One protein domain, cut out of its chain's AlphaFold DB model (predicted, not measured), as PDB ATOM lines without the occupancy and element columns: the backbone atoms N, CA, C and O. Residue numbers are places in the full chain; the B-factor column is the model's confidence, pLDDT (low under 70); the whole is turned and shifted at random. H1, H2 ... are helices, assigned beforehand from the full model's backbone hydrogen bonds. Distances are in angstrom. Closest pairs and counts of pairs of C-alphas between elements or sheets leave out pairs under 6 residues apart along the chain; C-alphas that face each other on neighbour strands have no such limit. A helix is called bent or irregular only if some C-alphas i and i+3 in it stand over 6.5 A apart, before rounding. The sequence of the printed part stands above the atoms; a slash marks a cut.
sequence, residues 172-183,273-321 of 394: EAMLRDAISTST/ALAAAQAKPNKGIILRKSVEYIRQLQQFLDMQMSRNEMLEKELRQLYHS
ATOM      1  N   GLU A 172     190.460 228.098 322.958       65.50
ATOM      2  CA  GLU A 172     191.445 229.185 323.036       65.50
ATOM      3  C   GLU A 172     192.847 228.766 322.575       65.50
ATOM      4  O   GLU A 172     193.560 229.573 321.985       65.50
ATOM      5  N   ALA A 173     193.235 227.504 322.793       60.88
ATOM      6  CA  ALA A 173     194.500 226.943 322.319       60.88
ATOM      7  C   ALA A 173     194.664 227.086 320.793       60.88
ATOM      8  O   ALA A 173     195.631 227.684 320.328       60.88
ATOM      9  N   MET A 174     193.666 226.666 320.001       66.25
ATOM     10  CA  MET A 174     193.719 226.760 318.532       66.25
ATOM     11  C   MET A 174     193.808 228.206 318.031       66.25
ATOM     12  O   MET A 174     194.326 228.451 316.937       66.25
ATOM     13  N   LEU A 175     193.283 229.155 318.811       69.94
ATOM     14  CA  LEU A 175     193.297 230.581 318.511       69.94
ATOM     15  C   LEU A 175     194.648 231.214 318.889       69.94
ATOM     16  O   LEU A 175     195.239 231.914 318.068       69.94
ATOM     17  N   ARG A 176     195.176 230.907 320.081       69.19
ATOM     18  CA  ARG A 176     196.495 231.341 320.580       69.19
ATOM     19  C   ARG A 176     197.638 230.806 319.707       69.19
ATOM     20  O   ARG A 176     198.529 231.578 319.349       69.19
ATOM     21  N   ASP A 177     197.565 229.551 319.269       71.56
ATOM     22  CA  ASP A 177     198.542 228.948 318.351       71.56
ATOM     23  C   ASP A 177     198.506 229.616 316.970       71.56
ATOM     24  O   ASP A 177     199.546 229.896 316.369       71.56
ATOM     25  N   ALA A 178     197.307 229.933 316.468       70.00
ATOM     26  CA  ALA A 178     197.137 230.623 315.191       70.00
ATOM     27  C   ALA A 178     197.619 232.078 315.228       70.00
ATOM     28  O   ALA A 178     198.147 232.564 314.232       70.00
ATOM     29  N   ILE A 179     197.447 232.778 316.353       68.62
ATOM     30  CA  ILE A 179     198.002 234.123 316.554       68.62
ATOM     31  C   ILE A 179     199.530 234.036 316.596       68.62
ATOM     32  O   ILE A 179     200.192 234.729 315.826       68.62
ATOM     33  N   SER A 180     200.080 233.133 317.414       67.12
ATOM     34  CA  SER A 180     201.528 232.937 317.580       67.12
ATOM     35  C   SER A 180     202.221 232.627 316.250       67.12
ATOM     36  O   SER A 180     203.163 233.318 315.865       67.12
ATOM     37  N   THR A 181     201.697 231.664 315.487       66.06
ATOM     38  CA  THR A 181     202.213 231.307 314.150       66.06
ATOM     39  C   THR A 181     201.975 232.389 313.090       66.06
ATOM     40  O   THR A 181     202.756 232.504 312.150       66.06
ATOM     41  N   SER A 182     200.955 233.240 313.250       60.47
ATOM     42  CA  SER A 182     200.672 234.366 312.349       60.47
ATOM     43  C   SER A 182     201.552 235.606 312.591       60.47
ATOM     44  O   SER A 182     201.441 236.564 311.819       60.47
ATOM     45  N   THR A 183     202.396 235.635 313.630       54.12
ATOM     46  CA  THR A 183     203.314 236.768 313.876       54.12
ATOM     47  C   THR A 183     204.441 236.861 312.841       54.12
ATOM     48  O   THR A 183     204.951 237.954 312.593       54.12
ATOM     49  N   ALA A 273     199.530 249.398 322.402       51.78
ATOM     50  CA  ALA A 273     198.456 249.538 321.421       51.78
ATOM     51  C   ALA A 273     198.653 248.625 320.196       51.78
ATOM     52  O   ALA A 273     197.672 248.105 319.664       51.78
ATOM     53  N   LEU A 274     199.901 248.384 319.768       53.19
ATOM     54  CA  LEU A 274     200.202 247.409 318.711       53.19
ATOM     55  C   LEU A 274     200.102 245.978 319.245       53.19
ATOM     56  O   LEU A 274     199.493 245.142 318.583       53.19
ATOM     57  N   ALA A 275     200.605 245.709 320.453       53.56
ATOM     58  CA  ALA A 275     200.443 244.406 321.098       53.56
ATOM     59  C   ALA A 275     198.953 244.042 321.260       53.56
ATOM     60  O   ALA A 275     198.538 242.960 320.855       53.56
ATOM     61  N   ALA A 276     198.111 244.971 321.729       53.00
ATOM     62  CA  ALA A 276     196.662 244.775 321.844       53.00
ATOM     63  C   ALA A 276     195.921 244.702 320.491       53.00
ATOM     64  O   ALA A 276     194.807 244.177 320.430       53.00
ATOM     65  N   ALA A 277     196.507 245.222 319.406       52.03
ATOM     66  CA  ALA A 277     195.978 245.066 318.051       52.03
ATOM     67  C   ALA A 277     196.350 243.705 317.435       52.03
ATOM     68  O   ALA A 277     195.514 243.112 316.762       52.03
ATOM     69  N   GLN A 278     197.557 243.193 317.701       54.28
ATOM     70  CA  GLN A 278     198.020 241.871 317.253       54.28
ATOM     71  C   GLN A 278     197.446 240.721 318.101       54.28
ATOM     72  O   GLN A 278     197.198 239.636 317.584       54.28
ATOM     73  N   ALA A 279     197.171 240.965 319.386       55.22
ATOM     74  CA  ALA A 279     196.500 240.017 320.278       55.22
ATOM     75  C   ALA A 279     195.029 239.766 319.901       55.22
ATOM     76  O   ALA A 279     194.437 238.784 320.344       55.22
ATOM     77  N   LYS A 280     194.425 240.636 319.078       67.81
ATOM     78  CA  LYS A 280     193.094 240.414 318.507       67.81
ATOM     79  C   LYS A 280     193.247 239.558 317.249       67.81
ATOM     80  O   LYS A 280     193.777 240.058 316.254       67.81
ATOM     81  N   PRO A 281     192.793 238.291 317.248       67.31
ATOM     82  CA  PRO A 281     192.971 237.420 316.097       67.31
ATOM     83  C   PRO A 281     192.323 238.033 314.856       67.31
ATOM     84  O   PRO A 281     191.163 238.447 314.860       67.31
ATOM     85  N   ASN A 282     193.088 238.088 313.767       81.06
ATOM     86  CA  ASN A 282     192.606 238.608 312.492       81.06
ATOM     87  C   ASN A 282     191.335 237.861 312.060       81.06
ATOM     88  O   ASN A 282     191.295 236.634 312.129       81.06
ATOM     89  N   LYS A 283     190.323 238.560 311.528       77.56
ATOM     90  CA  LYS A 283     189.039 237.940 311.125       77.56
ATOM     91  C   LYS A 283     189.219 236.715 310.218       77.56
ATOM     92  O   LYS A 283     188.532 235.720 310.388       77.56
ATOM     93  N   GLY A 284     190.191 236.751 309.301       77.56
ATOM     94  CA  GLY A 284     190.531 235.602 308.453       77.56
ATOM     95  C   GLY A 284     191.142 234.408 309.204       77.56
ATOM     96  O   GLY A 284     190.944 233.274 308.783       77.56
ATOM     97  N   ILE A 285     191.852 234.633 310.315       79.62
ATOM     98  CA  ILE A 285     192.338 233.577 311.219       79.62
ATOM     99  C   ILE A 285     191.165 232.978 312.000       79.62
ATOM    100  O   ILE A 285     191.022 231.756 311.986       79.62
ATOM    101  N   ILE A 286     190.309 233.824 312.594       79.88
ATOM    102  CA  ILE A 286     189.093 233.395 313.306       79.88
ATOM    103  C   ILE A 286     188.267 232.487 312.389       79.88
ATOM    104  O   ILE A 286     188.070 231.317 312.703       79.88
ATOM    105  N   LEU A 287     187.871 232.979 311.210       85.00
ATOM    106  CA  LEU A 287     187.040 232.231 310.260       85.00
ATOM    107  C   LEU A 287     187.682 230.902 309.829       85.00
ATOM    108  O   LEU A 287     187.005 229.876 309.833       85.00
ATOM    109  N   ARG A 288     188.989 230.877 309.517       81.62
ATOM    110  CA  ARG A 288     189.687 229.627 309.156       81.62
ATOM    111  C   ARG A 288     189.669 228.603 310.289       81.62
ATOM    112  O   ARG A 288     189.342 227.447 310.042       81.62
ATOM    113  N   LYS A 289     189.997 229.015 311.520       83.00
ATOM    114  CA  LYS A 289     189.983 228.109 312.677       83.00
ATOM    115  C   LYS A 289     188.566 227.669 313.052       83.00
ATOM    116  O   LYS A 289     188.403 226.525 313.443       83.00
ATOM    117  N   SER A 290     187.556 228.516 312.843       84.62
ATOM    118  CA  SER A 290     186.134 228.182 313.056       84.62
ATOM    119  C   SER A 290     185.694 227.010 312.191       84.62
ATOM    120  O   SER A 290     185.170 226.025 312.696       84.62
ATOM    121  N   VAL A 291     185.941 227.108 310.882       86.12
ATOM    122  CA  VAL A 291     185.564 226.065 309.921       86.12
ATOM    123  C   VAL A 291     186.337 224.773 310.194       86.12
ATOM    124  O   VAL A 291     185.781 223.689 310.063       86.12
ATOM    125  N   GLU A 292     187.595 224.882 310.622       87.56
ATOM    126  CA  GLU A 292     188.404 223.732 311.029       87.56
ATOM    127  C   GLU A 292     187.857 223.043 312.290       87.56
ATOM    128  O   GLU A 292     187.676 221.829 312.300       87.56
ATOM    129  N   TYR A 293     187.507 223.809 313.326       87.69
ATOM    130  CA  TYR A 293     186.928 223.268 314.556       87.69
ATOM    131  C   TYR A 293     185.554 222.623 314.325       87.69
ATOM    132  O   TYR A 293     185.285 221.558 314.870       87.69
ATOM    133  N   ILE A 294     184.713 223.197 313.454       89.38
ATOM    134  CA  ILE A 294     183.427 222.590 313.066       89.38
ATOM    135  C   ILE A 294     183.637 221.198 312.450       89.38
ATOM    136  O   ILE A 294     182.928 220.268 312.825       89.38
ATOM    137  N   ARG A 295     184.640 221.017 311.576       90.00
ATOM    138  CA  ARG A 295     184.966 219.691 311.014       90.00
ATOM    139  C   ARG A 295     185.432 218.703 312.077       90.00
ATOM    140  O   ARG A 295     185.024 217.549 312.052       90.00
ATOM    141  N   GLN A 296     186.265 219.153 313.012       90.44
ATOM    142  CA  GLN A 296     186.753 218.314 314.110       90.44
ATOM    143  C   GLN A 296     185.614 217.903 315.056       90.44
ATOM    144  O   GLN A 296     185.576 216.759 315.499       90.44
ATOM    145  N   LEU A 297     184.652 218.794 315.313       90.31
ATOM    146  CA  LEU A 297     183.436 218.473 316.066       90.31
ATOM    147  C   LEU A 297     182.539 217.470 315.335       90.31
ATOM    148  O   LEU A 297     182.025 216.563 315.981       90.31
ATOM    149  N   GLN A 298     182.375 217.604 314.015       90.38
ATOM    150  CA  GLN A 298     181.639 216.638 313.191       90.38
ATOM    151  C   GLN A 298     182.291 215.248 313.285       90.38
ATOM    152  O   GLN A 298     181.656 214.317 313.764       90.38
ATOM    153  N   GLN A 299     183.594 215.148 313.002       92.25
ATOM    154  CA  GLN A 299     184.361 213.899 313.120       92.25
ATOM    155  C   GLN A 299     184.303 213.280 314.525       92.25
ATOM    156  O   GLN A 299     184.217 212.060 314.674       92.25
ATOM    157  N   PHE A 300     184.362 214.105 315.576       93.12
ATOM    158  CA  PHE A 300     184.241 213.624 316.950       93.12
ATOM    159  C   PHE A 300     182.838 213.082 317.236       93.12
ATOM    160  O   PHE A 300     182.717 212.035 317.866       93.12
ATOM    161  N   LEU A 301     181.790 213.760 316.761       93.25
ATOM    162  CA  LEU A 301     180.407 213.315 316.905       93.25
ATOM    163  C   LEU A 301     180.186 211.980 316.178       93.25
ATOM    164  O   LEU A 301     179.672 211.053 316.799       93.25
ATOM    165  N   ASP A 302     180.676 211.833 314.945       93.38
ATOM    166  CA  ASP A 302     180.617 210.580 314.176       93.38
ATOM    167  C   ASP A 302     181.317 209.422 314.911       93.38
ATOM    168  O   ASP A 302     180.774 208.321 315.037       93.38
ATOM    169  N   MET A 303     182.496 209.683 315.488       90.56
ATOM    170  CA  MET A 303     183.224 208.707 316.303       90.56
ATOM    171  C   MET A 303     182.455 208.316 317.578       90.56
ATOM    172  O   MET A 303     182.476 207.145 317.965       90.56
ATOM    173  N   GLN A 304     181.762 209.257 318.233       92.75
ATOM    174  CA  GLN A 304     180.920 208.943 319.394       92.75
ATOM    175  C   GLN A 304     179.662 208.159 319.000       92.75
ATOM    176  O   GLN A 304     179.304 207.224 319.712       92.75
ATOM    177  N   MET A 305     179.028 208.469 317.863       92.75
ATOM    178  CA  MET A 305     177.899 207.684 317.340       92.75
ATOM    179  C   MET A 305     178.326 206.240 317.055       92.75
ATOM    180  O   MET A 305     177.725 205.310 317.588       92.75
ATOM    181  N   SER A 306     179.433 206.047 316.329       95.31
ATOM    182  CA  SER A 306     179.989 204.716 316.050       95.31
ATOM    183  C   SER A 306     180.328 203.940 317.332       95.31
ATOM    184  O   SER A 306     180.040 202.745 317.443       95.31
ATOM    185  N   ARG A 307     180.884 204.617 318.347       93.69
ATOM    186  CA  ARG A 307     181.157 204.003 319.654       93.69
ATOM    187  C   ARG A 307     179.880 203.609 320.394       93.69
ATOM    188  O   ARG A 307     179.837 202.508 320.939       93.69
ATOM    189  N   ASN A 308     178.862 204.466 320.411       93.31
ATOM    190  CA  ASN A 308     177.577 204.155 321.034       93.31
ATOM    191  C   ASN A 308     176.909 202.970 320.333       93.31
ATOM    192  O   ASN A 308     176.519 202.024 321.006       93.31
ATOM    193  N   GLU A 309     176.894 202.933 318.998       95.50
ATOM    194  CA  GLU A 309     176.397 201.777 318.249       95.50
ATOM    195  C   GLU A 309     177.101 200.467 318.629       95.50
ATOM    196  O   GLU A 309     176.443 199.433 318.754       95.50
ATOM    197  N   MET A 310     178.432 200.479 318.778       94.38
ATOM    198  CA  MET A 310     179.192 199.297 319.202       94.38
ATOM    199  C   MET A 310     178.810 198.870 320.622       94.38
ATOM    200  O   MET A 310     178.485 197.703 320.831       94.38
ATOM    201  N   LEU A 311     178.760 199.809 321.571       92.56
ATOM    202  CA  LEU A 311     178.376 199.535 322.959       92.56
ATOM    203  C   LEU A 311     176.929 199.035 323.073       92.56
ATOM    204  O   LEU A 311     176.653 198.107 323.826       92.56
ATOM    205  N   GLU A 312     175.996 199.582 322.295       93.88
ATOM    206  CA  GLU A 312     174.623 199.085 322.254       93.88
ATOM    207  C   GLU A 312     174.521 197.701 321.595       93.88
ATOM    208  O   GLU A 312     173.678 196.897 321.990       93.88
ATOM    209  N   LYS A 313     175.359 197.386 320.594       95.19
ATOM    210  CA  LYS A 313     175.453 196.032 320.012       95.19
ATOM    211  C   LYS A 313     175.995 195.036 321.046       95.19
ATOM    212  O   LYS A 313     175.421 193.956 321.175       95.19
ATOM    213  N   GLU A 314     177.016 195.404 321.819       93.38
ATOM    214  CA  GLU A 314     177.536 194.597 322.936       93.38
ATOM    215  C   GLU A 314     176.485 194.396 324.036       93.38
ATOM    216  O   GLU A 314     176.225 193.260 324.432       93.38
ATOM    217  N   LEU A 315     175.804 195.461 324.475       90.62
ATOM    218  CA  LEU A 315     174.698 195.367 325.433       90.62
ATOM    219  C   LEU A 315     173.589 194.451 324.909       90.62
ATOM    220  O   LEU A 315     173.161 193.547 325.624       90.62
ATOM    221  N   ARG A 316     173.159 194.617 323.649       90.62
ATOM    222  CA  ARG A 316     172.166 193.735 323.019       90.62
ATOM    223  C   ARG A 316     172.622 192.273 323.058       90.62
ATOM    224  O   ARG A 316     171.824 191.426 323.455       90.62
ATOM    225  N   GLN A 317     173.879 191.963 322.737       92.19
ATOM    226  CA  GLN A 317     174.417 190.597 322.828       92.19
ATOM    227  C   GLN A 317     174.427 190.055 324.268       92.19
ATOM    228  O   GLN A 317     174.014 188.917 324.489       92.19
ATOM    229  N   LEU A 318     174.845 190.861 325.250       88.88
ATOM    230  CA  LEU A 318     174.888 190.470 326.664       88.88
ATOM    231  C   LEU A 318     173.491 190.238 327.261       88.88
ATOM    232  O   LEU A 318     173.301 189.280 328.010       88.88
ATOM    233  N   TYR A 319     172.501 191.060 326.902       85.06
ATOM    234  CA  TYR A 319     171.107 190.844 327.301       85.06
ATOM    235  C   TYR A 319     170.514 189.587 326.651       85.06
ATOM    236  O   TYR A 319     169.838 188.817 327.334       85.06
ATOM    237  N   HIS A 320     170.810 189.319 325.372       85.19
ATOM    238  CA  HIS A 320     170.380 188.076 324.723       85.19
ATOM    239  C   HIS A 320     171.013 186.844 325.391       85.19
ATOM    240  O   HIS A 320     170.294 185.890 325.697       85.19
ATOM    241  N   SER A 321     172.315 186.866 325.700       79.38
ATOM    242  CA  SER A 321     172.980 185.739 326.370       79.38
ATOM    243  C   SER A 321     172.454 185.507 327.794       79.38
ATOM    244  O   SER A 321     172.162 184.362 328.144       79.38
TER     245      SER A 321
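Overview. This is residues 172 to 183 and 273 to 321 of the 394 residues of the protein "Hlh-domain-containing protein" of Malassezia pachydermatis (UniProt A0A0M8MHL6). One long helix, H3, makes the length of this model, and a small head sits round its beginning, where the short helix H1 packs on residues 285 to 289 of H3 and the still shorter H2 lies beyond that end. From residue 294 to residue 321, H3 sticks out free as a long arm. The printed part has 61 residues with three named helices, H1, H2 and H3 in that order along the chain, and no named strand; its class is all helix. The whole is extended, with a radius of gyration of the C-alphas of 20.3 A, and its C-alphas span 69 by 15 by 14 A.

Arrangement. Begin at the first printed residue with H1, residues 172 to 181, and look from there to H3, residues 283 to 321. H1 and H3 touch, and their closest C-alphas are those of Ala 178 and Ile 285, 6.9 A apart. H3 touches H1 with residues 285 to 289 alone. The two run opposite ways at a steep tilt of 41 degrees. Next look at H2, residues 273 to 278, which is close to H1 but not clearly touching it: the closest C-alphas, those of Ile 179 and Gln 278, are 7.8 A apart. The lines of H1 and H2 are about perpendicular, at 77 degrees. H2 and H3 are apart, though a tight link of 4 residues joins them. On the backbone, you will find each O i to N i+4 pair within hydrogen-bond range in H1, H2 and H3.

Along the chain. Find C-alpha 172 at (191.445, 229.185, 323.036); from there H1 runs through 10 residues to Thr 181, 14.1 A from first to last C-alpha. After the cut, find C-alpha 273 at (198.456, 249.538, 321.421), where H2 begins; it runs 8.7 A to Gln 278. H3 begins at Lys 283 and runs 56.7 A, not bent, to C-alpha 321 at (172.980, 185.739, 326.370).

Size, cuts and confidence. The two C-alphas farthest apart, those of Ala 273 and Ser 321, are 68.9 A from each other, and the outline is a rod. Without residues 294 to 321, which stand free, the body has 33 residues and spans 29 by 16 by 14 A. Residues 184 to 272 are not printed; look from C-alpha 183 to C-alpha 273 for a gap of 15.6 A. The link from H1 to H2 goes across this cut. Read the B-factor column for the model's confidence: the mean pLDDT of the printed part is 79.5, and residues 172 to 176, 179 to 183 and 273 to 281 are under 70. H2 has a mean pLDDT of 53, H1 of 68 and H3 of 89.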